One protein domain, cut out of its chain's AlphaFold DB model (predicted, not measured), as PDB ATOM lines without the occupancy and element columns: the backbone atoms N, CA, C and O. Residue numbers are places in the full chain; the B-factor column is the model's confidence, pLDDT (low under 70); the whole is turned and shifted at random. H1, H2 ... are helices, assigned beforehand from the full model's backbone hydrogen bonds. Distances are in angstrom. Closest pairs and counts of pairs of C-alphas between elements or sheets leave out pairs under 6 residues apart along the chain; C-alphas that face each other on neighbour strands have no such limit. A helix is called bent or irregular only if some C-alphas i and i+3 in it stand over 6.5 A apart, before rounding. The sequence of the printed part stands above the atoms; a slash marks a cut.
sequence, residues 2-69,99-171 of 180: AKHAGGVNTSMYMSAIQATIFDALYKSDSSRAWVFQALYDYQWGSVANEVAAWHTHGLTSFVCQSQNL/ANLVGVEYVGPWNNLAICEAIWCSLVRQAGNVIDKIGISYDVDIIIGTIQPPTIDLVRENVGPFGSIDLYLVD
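AT A GLANCE: This is residues 2 to 69 and 99 to 171 of the 180 residues of an uncharacterized protein of Aphanomyces astaci (UniProt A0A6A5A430). Picture a loose, open frame of short helices strung on long loops: H1 and H4 pack about perpendicular to each other near the middle, with H2 next to H1 on the side away from H4. H5 and H6 lie farther out along the longest axis, on the other side of H4, while most of H3 sticks out, with residues 45 to 50 and 52 to 58 standing free, and residues 57 to 69, with no named element, lead from H3 to the cut. You have 141 printed residues with six named helices, H1 to H6 in chain order, and no named strand; the class is all helix, with 60 residues in named elements, under half. The whole is loose, with a radius of gyration of the C-alphas of 18.6 A and spans of 51 by 41 by 28 A.

HOW THE PARTS SIT: Start at H1, residues 14 to 25, the longest helix by residues with 12, and look from it to H4, residues 108 to 118. They touch about perpendicular, at 80 degrees, through residues 16 to 20 of H1 alone; the closest C-alphas are those of Ala 16 and Glu 117, 5.4 A apart. At residues 22 to 25, H1 only just touches H2, residues 29 to 39, with 3 pairs of C-alphas within 8 A. The closest are those of Leu 25 and Ser 31, 6.4 A apart, and the two form a helical hairpin, running opposite ways at a steep tilt of 41 degrees. H3, residues 47 to 56, touches no helix. H5, residues 138 to 144, is only just apart from H4, at 8.4 A, and H6, residues 150 to 158, is apart from H5. Every O i to N i+4 pair is within hydrogen-bond range in H2, H3, H4 and H6, against 6 of 8 in H1 and 1 of 3 in H5, where 0 of 4 O i to N i+3 pairs are.

IN THESE COORDINATES: Find C-alpha 14 at (192.411, 227.275, 194.561); from there H1 runs 14.6 A to Leu 25. It is irregular, but only just: C-alphas 20 and 23 are 6.7 A apart. H2 measures 15.5 A, H3 14.2 A and H4 16.1 A, beginning at C-alpha 108 at (183.511, 241.005, 195.259). H5 spans 8.8 A and is also only just irregular, with C-alphas 141 and 144 6.6 A apart. H6 runs 12.3 A to C-alpha 158 at (166.337, 251.590, 189.062).

THE WHOLE: Look for the two farthest C-alphas at Ala 2 and Pro 150, 53.6 A apart. Residues 70 to 98 are not printed, and C-alphas 69 and 99 are 6.2 A apart across this cut, on the link from H3 to H4. The link from H4 to H5, with 19 residues, is long. Residues 2 to 7 and 101 to 102 have pLDDT under 70; the mean of the printed part is 86.5.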
ATOM      1  N   ALA A   2     204.726 221.863 188.924       48.12
ATOM      2  CA  ALA A   2     205.557 223.020 189.235       48.12
ATOM      3  C   ALA A   2     204.669 224.147 189.792       48.12
ATOM      4  O   ALA A   2     203.584 224.415 189.276       48.12
ATOM      5  N   LYS A   3     205.093 224.753 190.901       51.28
ATOM      6  CA  LYS A   3     204.436 225.919 191.496       51.28
ATOM      7  C   LYS A   3     205.130 227.156 190.943       51.28
ATOM      8  O   LYS A   3     206.320 227.331 191.187       51.28
ATOM      9  N   HIS A   4     204.407 227.985 190.201       56.69
ATOM     10  CA  HIS A   4     204.902 229.291 189.776       56.69
ATOM     11  C   HIS A   4     204.455 230.334 190.802       56.69
ATOM     12  O   HIS A   4     203.323 230.279 191.284       56.69
ATOM     13  N   ALA A   5     205.339 231.262 191.174       58.75
ATOM     14  CA  ALA A   5     204.964 232.371 192.046       58.75
ATOM     15  C   ALA A   5     203.854 233.191 191.365       58.75
ATOM     16  O   ALA A   5     204.024 233.628 190.230       58.75
ATOM     17  N   GLY A   6     202.705 233.338 192.033       62.47
ATOM     18  CA  GLY A   6     201.518 233.993 191.469       62.47
ATOM     19  C   GLY A   6     200.634 233.095 190.593       62.47
ATOM     20  O   GLY A   6     199.643 233.573 190.048       62.47
ATOM     21  N   GLY A   7     200.950 231.803 190.459       69.19
ATOM     22  CA  GLY A   7     200.098 230.837 189.764       69.19
ATOM     23  C   GLY A   7     198.854 230.470 190.577       69.19
ATOM     24  O   GLY A   7     198.897 230.427 191.812       69.19
ATOM     25  N   VAL A   8     197.752 230.132 189.894       76.12
ATOM     26  CA  VAL A   8     196.471 229.761 190.535       76.12
ATOM     27  C   VAL A   8     196.628 228.610 191.539       76.12
ATOM     28  O   VAL A   8     195.991 228.597 192.585       76.12
ATOM     29  N   ASN A   9     197.570 227.701 191.285       74.25
ATOM     30  CA  ASN A   9     197.890 226.556 192.139       74.25
ATOM     31  C   ASN A   9     198.581 226.904 193.466       74.25
ATOM     32  O   ASN A   9     198.775 226.022 194.306       74.25
ATOM     33  N   THR A  10     198.975 228.163 193.647       78.81
ATOM     34  CA  THR A  10     199.507 228.702 194.907       78.81
ATOM     35  C   THR A  10     198.506 229.603 195.630       78.81
ATOM     36  O   THR A  10     198.783 230.040 196.744       78.81
ATOM     37  N   SER A  11     197.340 229.855 195.027       83.62
ATOM     38  CA  SER A  11     196.290 230.686 195.610       83.62
ATOM     39  C   SER A  11     195.602 229.982 196.777       83.62
ATOM     40  O   SER A  11     195.267 228.800 196.693       83.62
ATOM     41  N   MET A  12     195.293 230.736 197.835       88.06
ATOM     42  CA  MET A  12     194.418 230.270 198.918       88.06
ATOM     43  C   MET A  12     192.990 229.959 198.439       88.06
ATOM     44  O   MET A  12     192.285 229.198 199.088       88.06
ATOM     45  N   TYR A  13     192.584 230.505 197.288       89.50
ATOM     46  CA  TYR A  13     191.269 230.281 196.685       89.50
ATOM     47  C   TYR A  13     191.240 229.104 195.704       89.50
ATOM     48  O   TYR A  13     190.232 228.898 195.036       89.50
ATOM     49  N   MET A  14     192.330 228.339 195.566       88.88
ATOM     50  CA  MET A  14     192.411 227.275 194.561       88.88
ATOM     51  C   MET A  14     191.300 226.224 194.717       88.88
ATOM     52  O   MET A  14     190.774 225.767 193.706       88.88
ATOM     53  N   SER A  15     190.912 225.857 195.948       91.25
ATOM     54  CA  SER A  15     189.809 224.903 196.167       91.25
ATOM     55  C   SER A  15     188.480 225.447 195.641       91.25
ATOM     56  O   SER A  15     187.815 224.779 194.850       91.25
ATOM     57  N   ALA A  16     188.157 226.696 195.980       94.62
ATOM     58  CA  ALA A  16     186.930 227.348 195.551       94.62
ATOM     59  C   ALA A  16     186.908 227.561 194.034       94.62
ATOM     60  O   ALA A  16     185.898 227.304 193.381       94.62
ATOM     61  N   ILE A  17     188.029 227.974 193.437       92.56
ATOM     62  CA  ILE A  17     188.162 228.109 191.978       92.56
ATOM     63  C   ILE A  17     187.965 226.747 191.302       92.56
ATOM     64  O   ILE A  17     187.257 226.655 190.296       92.56
ATOM     65  N   GLN A  18     188.544 225.681 191.862       91.25
ATOM     66  CA  GLN A  18     188.379 224.329 191.341       91.25
ATOM     67  C   GLN A  18     186.901 223.916 191.344       91.25
ATOM     68  O   GLN A  18     186.366 223.588 190.285       91.25
ATOM     69  N   ALA A  19     186.235 224.009 192.497       93.44
ATOM     70  CA  ALA A  19     184.852 223.567 192.673       93.44
ATOM     71  C   ALA A  19     183.843 224.402 191.866       93.44
ATOM     72  O   ALA A  19     182.919 223.873 191.250       93.44
ATOM     73  N   THR A  20     184.013 225.724 191.853       95.38
ATOM     74  CA  THR A  20     182.994 226.637 191.312       95.38
ATOM     75  C   THR A  20     183.204 226.975 189.837       95.38
ATOM     76  O   THR A  20     182.237 227.301 189.138       95.38
ATOM     77  N   ILE A  21     184.440 226.876 189.334       93.06
ATOM     78  CA  ILE A  21     184.799 227.227 187.954       93.06
ATOM     79  C   ILE A  21     185.332 226.007 187.200       93.06
ATOM     80  O   ILE A  21     184.740 225.613 186.191       93.06
ATOM     81  N   PHE A  22     186.433 225.397 187.644       91.19
ATOM     82  CA  PHE A  22     187.126 224.391 186.825       91.19
ATOM     83  C   PHE A  22     186.340 223.094 186.651       91.19
ATOM     84  O   PHE A  22     186.314 222.570 185.538       91.19
ATOM     85  N   ASP A  23     185.625 222.615 187.665       91.56
ATOM     86  CA  ASP A  23     184.780 221.417 187.550       91.56
ATOM     87  C   ASP A  23     183.698 221.574 186.468       91.56
ATOM     88  O   ASP A  23     183.353 220.627 185.751       91.56
ATOM     89  N   ALA A  24     183.199 222.799 186.275       92.19
ATOM     90  CA  ALA A  24     182.272 223.111 185.194       92.19
ATOM     91  C   ALA A  24     182.957 223.178 183.818       92.19
ATOM     92  O   ALA A  24     182.310 222.878 182.813       92.19
ATOM     93  N   LEU A  25     184.247 223.517 183.755       89.88
ATOM     94  CA  LEU A  25     185.032 223.561 182.517       89.88
ATOM     95  C   LEU A  25     185.616 222.196 182.124       89.88
ATOM     96  O   LEU A  25     185.848 221.950 180.940       89.88
ATOM     97  N   TYR A  26     185.818 221.273 183.065       88.88
ATOM     98  CA  TYR A  26     186.406 219.942 182.848       88.88
ATOM     99  C   TYR A  26     185.444 218.940 182.180       88.88
ATOM    100  O   TYR A  26     185.299 217.798 182.608       88.88
ATOM    101  N   LYS A  27     184.783 219.358 181.094       84.56
ATOM    102  CA  LYS A  27     183.854 218.530 180.309       84.56
ATOM    103  C   LYS A  27     184.537 217.606 179.299       84.56
ATOM    104  O   LYS A  27     183.909 216.661 178.836       84.56
ATOM    105  N   SER A  28     185.794 217.867 178.943       86.94
ATOM    106  CA  SER A  28     186.554 217.080 177.965       86.94
ATOM    107  C   SER A  28     188.050 217.084 178.280       86.94
ATOM    108  O   SER A  28     188.535 217.934 179.030       86.94
ATOM    109  N   ASP A  29     188.804 216.169 177.671       88.88
ATOM    110  CA  ASP A  29     190.271 216.197 177.728       88.88
ATOM    111  C   ASP A  29     190.843 217.492 177.154       88.88
ATOM    112  O   ASP A  29     191.752 218.075 177.740       88.88
ATOM    113  N   SER A  30     190.263 217.995 176.063       88.50
ATOM    114  CA  SER A  30     190.692 219.244 175.431       88.50
ATOM    115  C   SER A  30     190.483 220.456 176.336       88.50
ATOM    116  O   SER A  30     191.368 221.303 176.435       88.50
ATOM    117  N   SER A  31     189.347 220.541 177.034       87.44
ATOM    118  CA  SER A  31     189.084 221.662 177.942       87.44
ATOM    119  C   SER A  31     189.953 221.595 179.196       87.44
ATOM    120  O   SER A  31     190.459 222.625 179.634       87.44
ATOM    121  N   ARG A  32     190.211 220.393 179.726       86.56
ATOM    122  CA  ARG A  32     191.205 220.189 180.792       86.56
ATOM    123  C   ARG A  32     192.589 220.644 180.348       86.56
ATOM    124  O   ARG A  32     193.205 221.448 181.040       86.56
ATOM    125  N   ALA A  33     193.053 220.178 179.189       86.50
ATOM    126  CA  ALA A  33     194.355 220.547 178.646       86.50
ATOM    127  C   ALA A  33     194.481 222.064 178.442       86.50
ATOM    128  O   ALA A  33     195.506 222.633 178.799       86.50
ATOM    129  N   TRP A  34     193.430 222.728 177.950       85.62
ATOM    130  CA  TRP A  34     193.410 224.186 177.821       85.62
ATOM    131  C   TRP A  34     193.525 224.895 179.173       85.62
ATOM    132  O   TRP A  34     194.366 225.776 179.295       85.62
ATOM    133  N   VAL A  35     192.749 224.505 180.194       83.31
ATOM    134  CA  VAL A  35     192.858 225.106 181.540       83.31
ATOM    135  C   VAL A  35     194.268 224.912 182.097       83.31
ATOM    136  O   VAL A  35     194.852 225.850 182.635       83.31
ATOM    137  N   PHE A  36     194.841 223.715 181.930       77.44
ATOM    138  CA  PHE A  36     196.211 223.447 182.356       77.44
ATOM    139  C   PHE A  36     197.215 224.350 181.627       77.44
ATOM    140  O   PHE A  36     197.979 225.061 182.278       77.44
ATOM    141  N   GLN A  37     197.158 224.401 180.298       79.38
ATOM    142  CA  GLN A  37     198.061 225.211 179.481       79.38
ATOM    143  C   GLN A  37     197.917 226.714 179.757       79.38
ATOM    144  O   GLN A  37     198.911 227.427 179.864       79.38
ATOM    145  N   ALA A  38     196.683 227.204 179.867       75.12
ATOM    146  CA  ALA A  38     196.375 228.622 180.003       75.12
ATOM    147  C   ALA A  38     196.658 229.181 181.402       75.12
ATOM    148  O   ALA A  38     196.710 230.396 181.549       75.12
ATOM    149  N   LEU A  39     196.810 228.335 182.427       73.94
ATOM    150  CA  LEU A  39     196.969 228.798 183.811       73.94
ATOM    151  C   LEU A  39     198.267 228.355 184.471       73.94
ATOM    152  O   LEU A  39     198.816 229.101 185.279       73.94
ATOM    153  N   TYR A  40     198.741 227.145 184.180       71.94
ATOM    154  CA  TYR A  40     199.939 226.611 184.825       71.94
ATOM    155  C   TYR A  40     201.196 226.959 184.043       71.94
ATOM    156  O   TYR A  40     202.206 227.288 184.654       71.94
ATOM    157  N   ASP A  41     201.103 226.959 182.716       73.00
ATOM    158  CA  ASP A  41     202.227 227.281 181.836       73.00
ATOM    159  C   ASP A  41     202.206 228.746 181.376       73.00
ATOM    160  O   ASP A  41     203.068 229.176 180.605       73.00
ATOM    161  N   TYR A  42     201.219 229.524 181.828       74.00
ATOM    162  CA  TYR A  42     201.117 230.930 181.472       74.00
ATOM    163  C   TYR A  42     202.281 231.719 182.056       74.00
ATOM    164  O   TYR A  42     202.510 231.743 183.267       74.00
ATOM    165  N   GLN A  43     202.997 232.405 181.174       76.31
ATOM    166  CA  GLN A  43     204.027 233.353 181.557       76.31
ATOM    167  C   GLN A  43     203.487 234.764 181.403       76.31
ATOM    168  O   GLN A  43     203.003 235.141 180.335       76.31
ATOM    169  N   TRP A  44     203.590 235.545 182.476       77.44
ATOM    170  CA  TRP A  44     203.259 236.960 182.441       77.44
ATOM    171  C   TRP A  44     204.103 237.672 181.383       77.44
ATOM    172  O   TRP A  44     205.322 237.497 181.317       77.44
ATOM    173  N   GLY A  45     203.440 238.472 180.549       84.31
ATOM    174  CA  GLY A  45     204.114 239.351 179.602       84.31
ATOM    175  C   GLY A  45     204.916 240.447 180.310       84.31
ATOM    176  O   GLY A  45     204.796 240.663 181.515       84.31
ATOM    177  N   SER A  46     205.737 241.170 179.549       91.81
ATOM    178  CA  SER A  46     206.388 242.372 180.070       91.81
ATOM    179  C   SER A  46     205.363 243.493 180.274       91.81
ATOM    180  O   SER A  46     204.397 243.607 179.518       91.81
ATOM    181  N   VAL A  47     205.627 244.383 181.233       92.38
ATOM    182  CA  VAL A  47     204.830 245.609 181.433       92.38
ATOM    183  C   VAL A  47     204.756 246.434 180.141       92.38
ATOM    184  O   VAL A  47     203.716 246.988 179.810       92.38
ATOM    185  N   ALA A  48     205.835 246.463 179.351       95.88
ATOM    186  CA  ALA A  48     205.850 247.144 178.058       95.88
ATOM    187  C   ALA A  48     204.832 246.558 177.059       95.88
ATOM    188  O   ALA A  48     204.177 247.317 176.345       95.88
ATOM    189  N   ASN A  49     204.668 245.230 177.026       94.94
ATOM    190  CA  ASN A  49     203.681 244.581 176.161       94.94
ATOM    191  C   ASN A  49     202.249 244.888 176.616       94.94
ATOM    192  O   ASN A  49     201.383 245.121 175.776       94.94
ATOM    193  N   GLU A  50     202.005 244.916 177.926       93.75
ATOM    194  CA  GLU A  50     200.705 245.297 178.483       93.75
ATOM    195  C   GLU A  50     200.352 246.751 178.136       93.75
ATOM    196  O   GLU A  50     199.279 247.006 177.591       93.75
ATOM    197  N   VAL A  51     201.283 247.689 178.339       94.75
ATOM    198  CA  VAL A  51     201.111 249.110 177.987       94.75
ATOM    199  C   VAL A  51     200.821 249.285 176.492       94.75
ATOM    200  O   VAL A  51     199.904 250.017 176.117       94.75
ATOM    201  N   ALA A  52     201.552 248.585 175.619       95.81
ATOM    202  CA  ALA A  52     201.303 248.625 174.178       95.81
ATOM    203  C   ALA A  52     199.909 248.081 173.816       95.81
ATOM    204  O   ALA A  52     199.212 248.663 172.975       95.81
ATOM    205  N   ALA A  53     199.475 246.996 174.466       95.50
ATOM    206  CA  ALA A  53     198.146 246.428 174.269       95.50
ATOM    207  C   ALA A  53     197.043 247.402 174.708       95.50
ATOM    208  O   ALA A  53     196.094 247.617 173.948       95.50
ATOM    209  N   TRP A  54     197.200 248.042 175.871       96.56
ATOM    210  CA  TRP A  54     196.276 249.059 176.380       96.56
ATOM    211  C   TRP A  54     196.138 250.223 175.400       96.56
ATOM    212  O   TRP A  54     195.026 250.536 174.974       96.56
ATOM    213  N   HIS A  55     197.257 250.796 174.953       96.38
ATOM    214  CA  HIS A  55     197.241 251.903 173.995       96.38
ATOM    215  C   HIS A  55     196.614 251.527 172.651       96.38
ATOM    216  O   HIS A  55     195.860 252.321 172.091       96.38
ATOM    217  N   THR A  56     196.856 250.310 172.158       97.81
ATOM    218  CA  THR A  56     196.236 249.814 170.913       97.81
ATOM    219  C   THR A  56     194.708 249.741 171.022       97.81
ATOM    220  O   THR A  56     194.014 249.888 170.020       97.81
ATOM    221  N   HIS A  57     194.176 249.564 172.234       97.50
ATOM    222  CA  HIS A  57     192.737 249.509 172.513       97.50
ATOM    223  C   HIS A  57     192.183 250.836 173.062       97.50
ATOM    224  O   HIS A  57     191.043 250.884 173.517       97.50
ATOM    225  N   GLY A  58     192.971 251.918 173.034       97.44
ATOM    226  CA  GLY A  58     192.555 253.230 173.534       97.44
ATOM    227  C   GLY A  58     192.400 253.312 175.058       97.44
ATOM    228  O   GLY A  58     191.786 254.255 175.551       97.44
ATOM    229  N   LEU A  59     192.945 252.355 175.811       96.62
ATOM    230  CA  LEU A  59     192.926 252.362 177.273       96.62
ATOM    231  C   LEU A  59     194.059 253.253 177.794       96.62
ATOM    232  O   LEU A  59     195.236 252.965 177.580       96.62
ATOM    233  N   THR A  60     193.707 254.344 178.474       93.88
ATOM    234  CA  THR A  60     194.673 255.343 178.979       93.88
ATOM    235  C   THR A  60     194.712 255.453 180.500       93.88
ATOM    236  O   THR A  60     195.590 256.118 181.040       93.88
ATOM    237  N   SER A  61     193.765 254.834 181.201       90.31
ATOM    238  CA  SER A  61     193.652 254.914 182.656       90.31
ATOM    239  C   SER A  61     193.033 253.650 183.228       90.31
ATOM    240  O   SER A  61     192.114 253.084 182.637       90.31
ATOM    241  N   PHE A  62     193.484 253.273 184.421       85.81
ATOM    242  CA  PHE A  62     192.833 252.274 185.254       85.81
ATOM    243  C   PHE A  62     192.160 252.967 186.431       85.81
ATOM    244  O   PHE A  62     192.805 253.721 187.159       85.81
ATOM    245  N   VAL A  63     190.870 252.706 186.614       84.12
ATOM    246  CA  VAL A  63     190.110 253.186 187.766       84.12
ATOM    247  C   VAL A  63     189.855 251.988 188.663       84.12
ATOM    248  O   VAL A  63     189.235 251.012 188.241       84.12
ATOM    249  N   CYS A  64     190.354 252.053 189.896       81.81
ATOM    250  CA  CYS A  64     190.030 251.049 190.896       81.81
ATOM    251  C   CYS A  64     188.534 251.152 191.222       81.81
ATOM    252  O   CYS A  64     188.055 252.238 191.552       81.81
ATOM    253  N   GLN A  65     187.814 250.035 191.122       81.75
ATOM    254  CA  GLN A  65     186.419 249.963 191.556       81.75
ATOM    255  C   GLN A  65     186.334 250.316 193.041       81.75
ATOM    256  O   GLN A  65     187.151 249.847 193.836       81.75
ATOM    257  N   SER A  66     185.374 251.161 193.414       81.62
ATOM    258  CA  SER A  66     185.136 251.458 194.821       81.62
ATOM    259  C   SER A  66     184.360 250.315 195.471       81.62
ATOM    260  O   SER A  66     183.693 249.524 194.807       81.62
ATOM    261  N   GLN A  67     184.444 250.224 196.789       81.69
ATOM    262  CA  GLN A  67     183.615 249.336 197.592       81.69
ATOM    263  C   GLN A  67     183.341 250.017 198.928       81.69
ATOM    264  O   GLN A  67     184.106 250.883 199.358       81.69
ATOM    265  N   ASN A  68     182.229 249.667 199.562       82.00
ATOM    266  CA  ASN A  68     181.748 250.361 200.749       82.00
ATOM    267  C   ASN A  68     181.896 249.571 202.051       82.00
ATOM    268  O   ASN A  68     181.643 250.162 203.094       82.00
ATOM    269  N   LEU A  69     182.369 248.320 202.014       85.50
ATOM    270  CA  LEU A  69     182.651 247.483 203.185       85.50
ATOM    271  C   LEU A  69     183.899 247.945 203.957       85.50
ATOM    272  O   LEU A  69     183.923 247.906 205.187       85.50
ATOM    273  N   ALA A  99     187.009 249.502 208.603       81.12
ATOM    274  CA  ALA A  99     185.752 248.813 208.355       81.12
ATOM    275  C   ALA A  99     184.599 249.811 208.379       81.12
ATOM    276  O   ALA A  99     184.534 250.684 209.245       81.12
ATOM    277  N   ASN A 100     183.691 249.650 207.432       73.31
ATOM    278  CA  ASN A 100     182.438 250.369 207.365       73.31
ATOM    279  C   ASN A 100     181.278 249.376 207.558       73.31
ATOM    280  O   ASN A 100     181.467 248.161 207.507       73.31
ATOM    281  N   LEU A 101     180.083 249.888 207.850       62.44
ATOM    282  CA  LEU A 101     178.946 249.076 208.301       62.44
ATOM    283  C   LEU A 101     178.037 248.574 207.167       62.44
ATOM    284  O   LEU A 101     177.126 247.798 207.439       62.44
ATOM    285  N   VAL A 102     178.260 248.998 205.918       66.94
ATOM    286  CA  VAL A 102     177.419 248.638 204.761       66.94
ATOM    287  C   VAL A 102     178.303 248.056 203.663       66.94
ATOM    288  O   VAL A 102     179.342 248.626 203.367       66.94
ATOM    289  N   GLY A 103     177.925 246.911 203.092       74.00
ATOM    290  CA  GLY A 103     178.764 246.165 202.147       74.00
ATOM    291  C   GLY A 103     177.977 245.217 201.248       74.00
ATOM    292  O   GLY A 103     178.440 244.110 200.985       74.00
ATOM    293  N   VAL A 104     176.759 245.601 200.859       83.38
ATOM    294  CA  VAL A 104     175.828 244.730 200.118       83.38
ATOM    295  C   VAL A 104     175.760 245.068 198.632       83.38
ATOM    296  O   VAL A 104     175.240 244.288 197.855       83.38
ATOM    297  N   GLU A 105     176.295 246.203 198.203       87.12
ATOM    298  CA  GLU A 105     176.226 246.713 196.837       87.12
ATOM    299  C   GLU A 105     177.131 245.901 195.912       87.12
ATOM    300  O   GLU A 105     176.658 245.362 194.916       87.12
ATOM    301  N   TYR A 106     178.396 245.713 196.295       87.50
ATOM    302  CA  TYR A 106     179.342 244.834 195.612       87.50
ATOM    303  C   TYR A 106     180.114 243.996 196.626       87.50
ATOM    304  O   TYR A 106     180.919 244.512 197.403       87.50
ATOM    305  N   VAL A 107     179.899 242.682 196.598       85.62
ATOM    306  CA  VAL A 107     180.529 241.756 197.554       85.62
ATOM    307  C   VAL A 107     181.858 241.187 197.062       85.62
ATOM    308  O   VAL A 107     182.568 240.529 197.818       85.62
ATOM    309  N   GLY A 108     182.241 241.455 195.816       85.38
ATOM    310  CA  GLY A 108     183.511 241.005 195.259       85.38
ATOM    311  C   GLY A 108     183.571 239.516 194.891       85.38
ATOM    312  O   GLY A 108     182.774 238.694 195.349       85.38
ATOM    313  N   PRO A 109     184.559 239.133 194.061       87.25
ATOM    314  CA  PRO A 109     184.661 237.781 193.515       87.25
ATOM    315  C   PRO A 109     184.976 236.724 194.582       87.25
ATOM    316  O   PRO A 109     184.600 235.568 194.427       87.25
ATOM    317  N   TRP A 110     185.633 237.108 195.679       88.19
ATOM    318  CA  TRP A 110     186.005 236.194 196.765       88.19
ATOM    319  C   TRP A 110     184.784 235.636 197.503       88.19
ATOM    320  O   TRP A 110     184.752 234.448 197.818       88.19
ATOM    321  N   ASN A 111     183.766 236.474 197.727       89.94
ATOM    322  CA  ASN A 111     182.506 236.045 198.330       89.94
ATOM    323  C   ASN A 111     181.743 235.126 197.373       89.94
ATOM    324  O   ASN A 111     181.283 234.069 197.793       89.94
ATOM    325  N   ASN A 112     181.712 235.453 196.078       90.81
ATOM    326  CA  ASN A 112     181.088 234.602 195.062       90.81
ATOM    327  C   ASN A 112     181.719 233.195 195.037       90.81
ATOM    328  O   ASN A 112     181.003 232.198 194.963       90.81
ATOM    329  N   LEU A 113     183.053 233.112 195.134       94.56
ATOM    330  CA  LEU A 113     183.786 231.847 195.233       94.56
ATOM    331  C   LEU A 113     183.397 231.066 196.494       94.56
ATOM    332  O   LEU A 113     183.037 229.896 196.390       94.56
ATOM    333  N   ALA A 114     183.425 231.707 197.665       93.56
ATOM    334  CA  ALA A 114     183.120 231.055 198.939       93.56
ATOM    335  C   ALA A 114     181.661 230.576 199.026       93.56
ATOM    336  O   ALA A 114     181.396 229.451 199.447       93.56
ATOM    337  N   ILE A 115     180.709 231.406 198.591       92.56
ATOM    338  CA  ILE A 115     179.283 231.071 198.589       92.56
ATOM    339  C   ILE A 115     179.028 229.888 197.663       92.56
ATOM    340  O   ILE A 115     178.420 228.909 198.093       92.56
ATOM    341  N   CYS A 116     179.524 229.934 196.421       94.31
ATOM    342  CA  CYS A 116     179.300 228.827 195.498       94.31
ATOM    343  C   CYS A 116     180.010 227.537 195.908       94.31
ATOM    344  O   CYS A 116     179.450 226.464 195.690       94.31
ATOM    345  N   GLU A 117     181.184 227.619 196.537       95.44
ATOM    346  CA  GLU A 117     181.844 226.447 197.117       95.44
ATOM    347  C   GLU A 117     180.970 225.827 198.222       95.44
ATOM    348  O   GLU A 117     180.779 224.613 198.242       95.44
ATOM    349  N   ALA A 118     180.360 226.649 199.083       94.00
ATOM    350  CA  ALA A 118     179.526 226.184 200.192       94.00
ATOM    351  C   ALA A 118     178.190 225.556 199.754       94.00
ATOM    352  O   ALA A 118     177.725 224.604 200.383       94.00
ATOM    353  N   ILE A 119     177.566 226.072 198.689       93.38
ATOM    354  CA  ILE A 119     176.249 225.604 198.212       93.38
ATOM    355  C   ILE A 119     176.327 224.728 196.960       93.38
ATOM    356  O   ILE A 119     175.303 224.448 196.338       93.38
ATOM    357  N   TRP A 120     177.530 224.282 196.589       93.44
ATOM    358  CA  TRP A 120     177.772 223.448 195.410       93.44
ATOM    359  C   TRP A 120     177.261 224.080 194.104       93.44
ATOM    360  O   TRP A 120     176.821 223.359 193.198       93.44
ATOM    361  N   CYS A 121     177.321 225.413 193.986       95.19
ATOM    362  CA  CYS A 121     177.019 226.099 192.732       95.19
ATOM    363  C   CYS A 121     178.252 226.342 191.870       95.19
ATOM    364  O   CYS A 121     179.391 226.367 192.330       95.19
ATOM    365  N   SER A 122     178.008 226.524 190.576       94.81
ATOM    366  CA  SER A 122     179.025 226.971 189.637       94.81
ATOM    367  C   SER A 122     178.854 228.450 189.306       94.81
ATOM    368  O   SER A 122     177.740 228.933 189.104       94.81
ATOM    369  N   LEU A 123     179.982 229.146 189.169       93.69
ATOM    370  CA  LEU A 123     180.046 230.506 188.630       93.69
ATOM    371  C   LEU A 123     180.068 230.525 187.090       93.69
ATOM    372  O   LEU A 123     179.981 231.584 186.471       93.69
ATOM    373  N   VAL A 124     180.153 229.358 186.443       93.38
ATOM    374  CA  VAL A 124     180.075 229.231 184.986       93.38
ATOM    375  C   VAL A 124     178.605 229.196 184.574       93.38
ATOM    376  O   VAL A 124     177.905 228.216 184.812       93.38
ATOM    377  N   ARG A 125     178.134 230.245 183.886       90.81
ATOM    378  CA  ARG A 125     176.717 230.420 183.489       90.81
ATOM    379  C   ARG A 125     176.106 229.223 182.749       90.81
ATOM    380  O   ARG A 125     174.916 228.954 182.876       90.81
ATOM    381  N   GLN A 126     176.910 228.503 181.968       90.12
ATOM    382  CA  GLN A 126     176.445 227.343 181.200       90.12
ATOM    383  C   GLN A 126     176.393 226.039 182.013       90.12
ATOM    384  O   GLN A 126     175.861 225.041 181.525       90.12
ATOM    385  N   ALA A 127     176.893 226.021 183.250       92.88
ATOM    386  CA  ALA A 127     176.854 224.842 184.102       92.88
ATOM    387  C   ALA A 127     175.414 224.432 184.463       92.88
ATOM    388  O   ALA A 127     174.469 225.229 184.426       92.88
ATOM    389  N   GLY A 128     175.241 223.154 184.809       92.19
ATOM    390  CA  GLY A 128     173.952 222.615 185.256       92.19
ATOM    391  C   GLY A 128     173.543 223.113 186.644       92.19
ATOM    392  O   GLY A 128     172.358 223.266 186.905       92.19
ATOM    393  N   ASN A 129     174.524 223.424 187.490       94.19
ATOM    394  CA  ASN A 129     174.378 223.866 188.875       94.19
ATOM    395  C   ASN A 129     174.741 225.352 189.063       94.19
ATOM    396  O   ASN A 129     175.251 225.732 190.112       94.19
ATOM    397  N   VAL A 130     174.546 226.207 188.053       93.81
ATOM    398  CA  VAL A 130     174.633 227.663 188.280       93.81
ATOM    399  C   VAL A 130     173.563 228.087 189.290       93.81
ATOM    400  O   VAL A 130     172.485 227.488 189.313       93.81
ATOM    401  N   ILE A 131     173.850 229.100 190.113       89.81
ATOM    402  CA  ILE A 131     172.981 229.482 191.235       89.81
ATOM    403  C   ILE A 131     171.522 229.748 190.811       89.81
ATOM    404  O   ILE A 131     170.590 229.242 191.434       89.81
ATOM    405  N   ASP A 132     171.329 230.388 189.655       86.12
ATOM    406  CA  ASP A 132     169.999 230.685 189.103       86.12
ATOM    407  C   ASP A 132     169.182 229.420 188.762       86.12
ATOM    408  O   ASP A 132     167.954 229.459 188.723       86.12
ATOM    409  N   LYS A 133     169.842 228.282 188.492       91.31
ATOM    410  CA  LYS A 133     169.186 227.009 188.130       91.31
ATOM    411  C   LYS A 133     168.849 226.133 189.331       91.31
ATOM    412  O   LYS A 133     168.029 225.229 189.192       91.31
ATOM    413  N   ILE A 134     169.473 226.374 190.481       90.25
ATOM    414  CA  ILE A 134     169.218 225.608 191.711       90.25
ATOM    415  C   ILE A 134     168.142 226.257 192.594       90.25
ATOM    416  O   ILE A 134     167.878 225.769 193.687       90.25
ATOM    417  N   GLY A 135     167.492 227.320 192.106       88.75
ATOM    418  CA  GLY A 135     166.364 227.971 192.776       88.75
ATOM    419  C   GLY A 135     166.761 228.955 193.875       88.75
ATOM    420  O   GLY A 135     165.925 229.268 194.714       88.75
ATOM    421  N   ILE A 136     168.014 229.424 193.876       89.12
ATOM    422  CA  ILE A 136     168.524 230.416 194.826       89.12
ATOM    423  C   ILE A 136     168.734 231.735 194.082       89.12
ATOM    424  O   ILE A 136     169.459 231.797 193.088       89.12
ATOM    425  N   SER A 137     168.116 232.802 194.574       88.62
ATOM    426  CA  SER A 137     168.357 234.165 194.119       88.62
ATOM    427  C   SER A 137     169.576 234.733 194.837       88.62
ATOM    428  O   SER A 137     169.552 234.909 196.050       88.62
ATOM    429  N   TYR A 138     170.644 235.053 194.102       87.25
ATOM    430  CA  TYR A 138     171.848 235.636 194.710       87.25
ATOM    431  C   TYR A 138     171.527 236.956 195.434       87.25
ATOM    432  O   TYR A 138     171.811 237.124 196.611       87.25
ATOM    433  N   ASP A 139     170.840 237.864 194.750       87.31
ATOM    434  CA  ASP A 139     170.433 239.173 195.267       87.31
ATOM    435  C   ASP A 139     169.542 239.073 196.524       87.31
ATOM    436  O   ASP A 139     169.763 239.766 197.516       87.31
ATOM    437  N   VAL A 140     168.566 238.158 196.531       87.56
ATOM    438  CA  VAL A 140     167.593 238.049 197.631       87.56
ATOM    439  C   VAL A 140     168.056 237.108 198.734       87.56
ATOM    440  O   VAL A 140     168.088 237.505 199.892       87.56
ATOM    441  N   ASP A 141     168.395 235.864 198.408       88.44
ATOM    442  CA  ASP A 141     168.602 234.818 199.413       88.44
ATOM    443  C   ASP A 141     169.992 234.892 200.056       88.44
ATOM    444  O   ASP A 141     170.179 234.415 201.174       88.44
ATOM    445  N   ILE A 142     170.966 235.491 199.360       88.44
ATOM    446  CA  ILE A 142     172.359 235.575 199.814       88.44
ATOM    447  C   ILE A 142     172.715 236.980 200.309       88.44
ATOM    448  O   ILE A 142     173.373 237.103 201.340       88.44
ATOM    449  N   ILE A 143     172.312 238.028 199.582       88.69
ATOM    450  CA  ILE A 143     172.781 239.395 199.852       88.69
ATOM    451  C   ILE A 143     171.841 240.171 200.779       88.69
ATOM    452  O   ILE A 143     172.282 240.669 201.812       88.69
ATOM    453  N   ILE A 144     170.559 240.292 200.423       87.81
ATOM    454  CA  ILE A 144     169.603 241.143 201.156       87.81
ATOM    455  C   ILE A 144     168.880 240.406 202.289       87.81
ATOM    456  O   ILE A 144     168.672 240.961 203.369       87.81
ATOM    457  N   GLY A 145     168.474 239.162 202.054       82.88
ATOM    458  CA  GLY A 145     167.593 238.403 202.932       82.88
ATOM    459  C   GLY A 145     166.102 238.704 202.725       82.88
ATOM    460  O   GLY A 145     165.663 239.304 201.742       82.88
ATOM    461  N   THR A 146     165.286 238.247 203.678       78.00
ATOM    462  CA  THR A 146     163.814 238.225 203.569       78.00
ATOM    463  C   THR A 146     163.128 239.557 203.880       78.00
ATOM    464  O   THR A 146     161.927 239.691 203.647       78.00
ATOM    465  N   ILE A 147     163.854 240.546 204.409       80.31
ATOM    466  CA  ILE A 147     163.304 241.863 204.749       80.31
ATOM    467  C   ILE A 147     163.568 242.817 203.583       80.31
ATOM    468  O   ILE A 147     164.679 243.306 203.408       80.31
ATOM    469  N   GLN A 148     162.524 243.096 202.803       81.88
ATOM    470  CA  GLN A 148     162.583 243.955 201.615       81.88
ATOM    471  C   GLN A 148     161.674 245.170 201.821       81.88
ATOM    472  O   GLN A 148     160.491 245.132 201.486       81.88
ATOM    473  N   PRO A 149     162.171 246.240 202.467       88.50
ATOM    474  CA  PRO A 149     161.427 247.486 202.533       88.50
ATOM    475  C   PRO A 149     161.341 248.111 201.129       88.50
ATOM    476  O   PRO A 149     162.243 247.892 200.318       88.50
ATOM    477  N   PRO A 150     160.351 248.985 200.862       93.00
ATOM    478  CA  PRO A 150     160.186 249.621 199.550       93.00
ATOM    479  C   PRO A 150     161.440 250.333 199.019       93.00
ATOM    480  O   PRO A 150     161.616 250.486 197.818       93.00
ATOM    481  N   THR A 151     162.343 250.765 199.905       90.12
ATOM    482  CA  THR A 151     163.618 251.383 199.518       90.12
ATOM    483  C   THR A 151     164.563 250.416 198.807       90.12
ATOM    484  O   THR A 151     165.283 250.842 197.911       90.12
ATOM    485  N   ILE A 152     164.571 249.134 199.184       89.62
ATOM    486  CA  ILE A 152     165.379 248.104 198.518       89.62
ATOM    487  C   ILE A 152     164.823 247.828 197.122       89.62
ATOM    488  O   ILE A 152     165.594 247.783 196.166       89.62
ATOM    489  N   ASP A 153     163.502 247.724 196.990       89.69
ATOM    490  CA  ASP A 153     162.859 247.495 195.693       89.69
ATOM    491  C   ASP A 153     163.125 248.650 194.725       89.69
ATOM    492  O   ASP A 153     163.517 248.416 193.584       89.69
ATOM    493  N   LEU A 154     163.054 249.899 195.201       93.38
ATOM    494  CA  LEU A 154     163.397 251.070 194.391       93.38
ATOM    495  C   LEU A 154     164.838 251.025 193.862       93.38
ATOM    496  O   LEU A 154     165.066 251.368 192.701       93.38
ATOM    497  N   VAL A 155     165.812 250.601 194.676       91.25
ATOM    498  CA  VAL A 155     167.204 250.447 194.215       91.25
ATOM    499  C   VAL A 155     167.302 249.328 193.182       91.25
ATOM    500  O   VAL A 155     167.919 249.518 192.136       91.25
ATOM    501  N   ARG A 156     166.654 248.185 193.415       89.62
ATOM    502  CA  ARG A 156     166.704 247.038 192.496       89.62
ATOM    503  C   ARG A 156     166.078 247.345 191.140       89.62
ATOM    504  O   ARG A 156     166.628 246.950 190.116       89.62
ATOM    505  N   GLU A 157     164.967 248.075 191.128       92.50
ATOM    506  CA  GLU A 157     164.253 248.461 189.907       92.50
ATOM    507  C   GLU A 157     164.993 249.523 189.083       92.50
ATOM    508  O   GLU A 157     164.882 249.524 187.857       92.50
ATOM    509  N   ASN A 158     165.739 250.426 189.731       94.88
ATOM    510  CA  ASN A 158     166.337 251.590 189.062       94.88
ATOM    511  C   ASN A 158     167.864 251.525 188.912       94.88
ATOM    512  O   ASN A 158     168.418 252.246 188.086       94.88
ATOM    513  N   VAL A 159     168.549 250.699 189.706       92.38
ATOM    514  CA  VAL A 159     170.016 250.572 189.716       92.38
ATOM    515  C   VAL A 159     170.432 249.161 189.319       92.38
ATOM    516  O   VAL A 159     171.181 248.989 188.360       92.38
ATOM    517  N   GLY A 160     169.939 248.149 190.033       90.75
ATOM    518  CA  GLY A 160     170.266 246.750 189.776       90.75
ATOM    519  C   GLY A 160     170.317 245.890 191.041       90.75
ATOM    520  O   GLY A 160     170.093 246.392 192.144       90.75
ATOM    521  N   PRO A 161     170.597 244.584 190.889       90.38
ATOM    522  CA  PRO A 161     170.659 243.651 192.007       90.38
ATOM    523  C   PRO A 161     171.850 243.947 192.923       90.38
ATOM    524  O   PRO A 161     172.969 244.178 192.454       90.38
ATOM    525  N   PHE A 162     171.622 243.858 194.230       89.31
ATOM    526  CA  PHE A 162     172.673 243.938 195.232       89.31
ATOM    527  C   PHE A 162     173.665 242.774 195.072       89.31
ATOM    528  O   PHE A 162     173.368 241.707 194.532       89.31
ATOM    529  N   GLY A 163     174.901 243.010 195.495       88.06
ATOM    530  CA  GLY A 163     176.060 242.151 195.273       88.06
ATOM    531  C   GLY A 163     176.732 242.364 193.915       88.06
ATOM    532  O   GLY A 163     177.833 241.850 193.712       88.06
ATOM    533  N   SER A 164     176.111 243.129 193.008       89.00
ATOM    534  CA  SER A 164     176.592 243.399 191.649       89.00
ATOM    535  C   SER A 164     176.404 244.863 191.206       89.00
ATOM    536  O   SER A 164     176.272 245.127 190.010       89.00
ATOM    537  N   ILE A 165     176.381 245.809 192.146       90.44
ATOM    538  CA  ILE A 165     176.293 247.251 191.880       90.44
ATOM    539  C   ILE A 165     177.699 247.852 191.923       90.44
ATOM    540  O   ILE A 165     178.325 247.888 192.980       90.44
ATOM    541  N   ASP A 166     178.178 248.359 190.787       88.50
ATOM    542  CA  ASP A 166     179.468 249.047 190.714       88.50
ATOM    543  C   ASP A 166     179.431 250.369 191.490       88.50
ATOM    544  O   ASP A 166     178.514 251.183 191.337       88.50
ATOM    545  N   LEU A 167     180.462 250.604 192.301       85.50
ATOM    546  CA  LEU A 167     180.592 251.813 193.103       85.50
ATOM    547  C   LEU A 167     181.741 252.674 192.580       85.50
ATOM    548  O   LEU A 167     182.866 252.213 192.387       85.50
ATOM    549  N   TYR A 168     181.466 253.967 192.442       84.62
ATOM    550  CA  TYR A 168     182.449 254.975 192.066       84.62
ATOM    551  C   TYR A 168     182.545 256.016 193.173       84.62
ATOM    552  O   TYR A 168     181.530 256.506 193.672       84.62
ATOM    553  N   LEU A 169     183.773 256.371 193.548       80.31
ATOM    554  CA  LEU A 169     183.994 257.514 194.420       80.31
ATOM    555  C   LEU A 169     183.787 258.789 193.599       80.31
ATOM    556  O   LEU A 169     184.446 258.983 192.580       80.31
ATOM    557  N   VAL A 170     182.870 259.642 194.046       83.69
ATOM    558  CA  VAL A 170     182.561 260.922 193.402       83.69
ATOM    559  C   VAL A 170     182.934 262.073 194.325       83.69
ATOM    560  O   VAL A 170     182.830 261.959 195.548       83.69
ATOM    561  N   ASP A 171     183.353 263.191 193.737       83.81
ATOM    562  CA  ASP A 171     183.624 264.404 194.499       83.81
ATOM    563  C   ASP A 171     182.362 264.895 195.216       83.81
ATOM    564  O   ASP A 171     181.236 264.774 194.719       83.81
TER     565      ASP A 171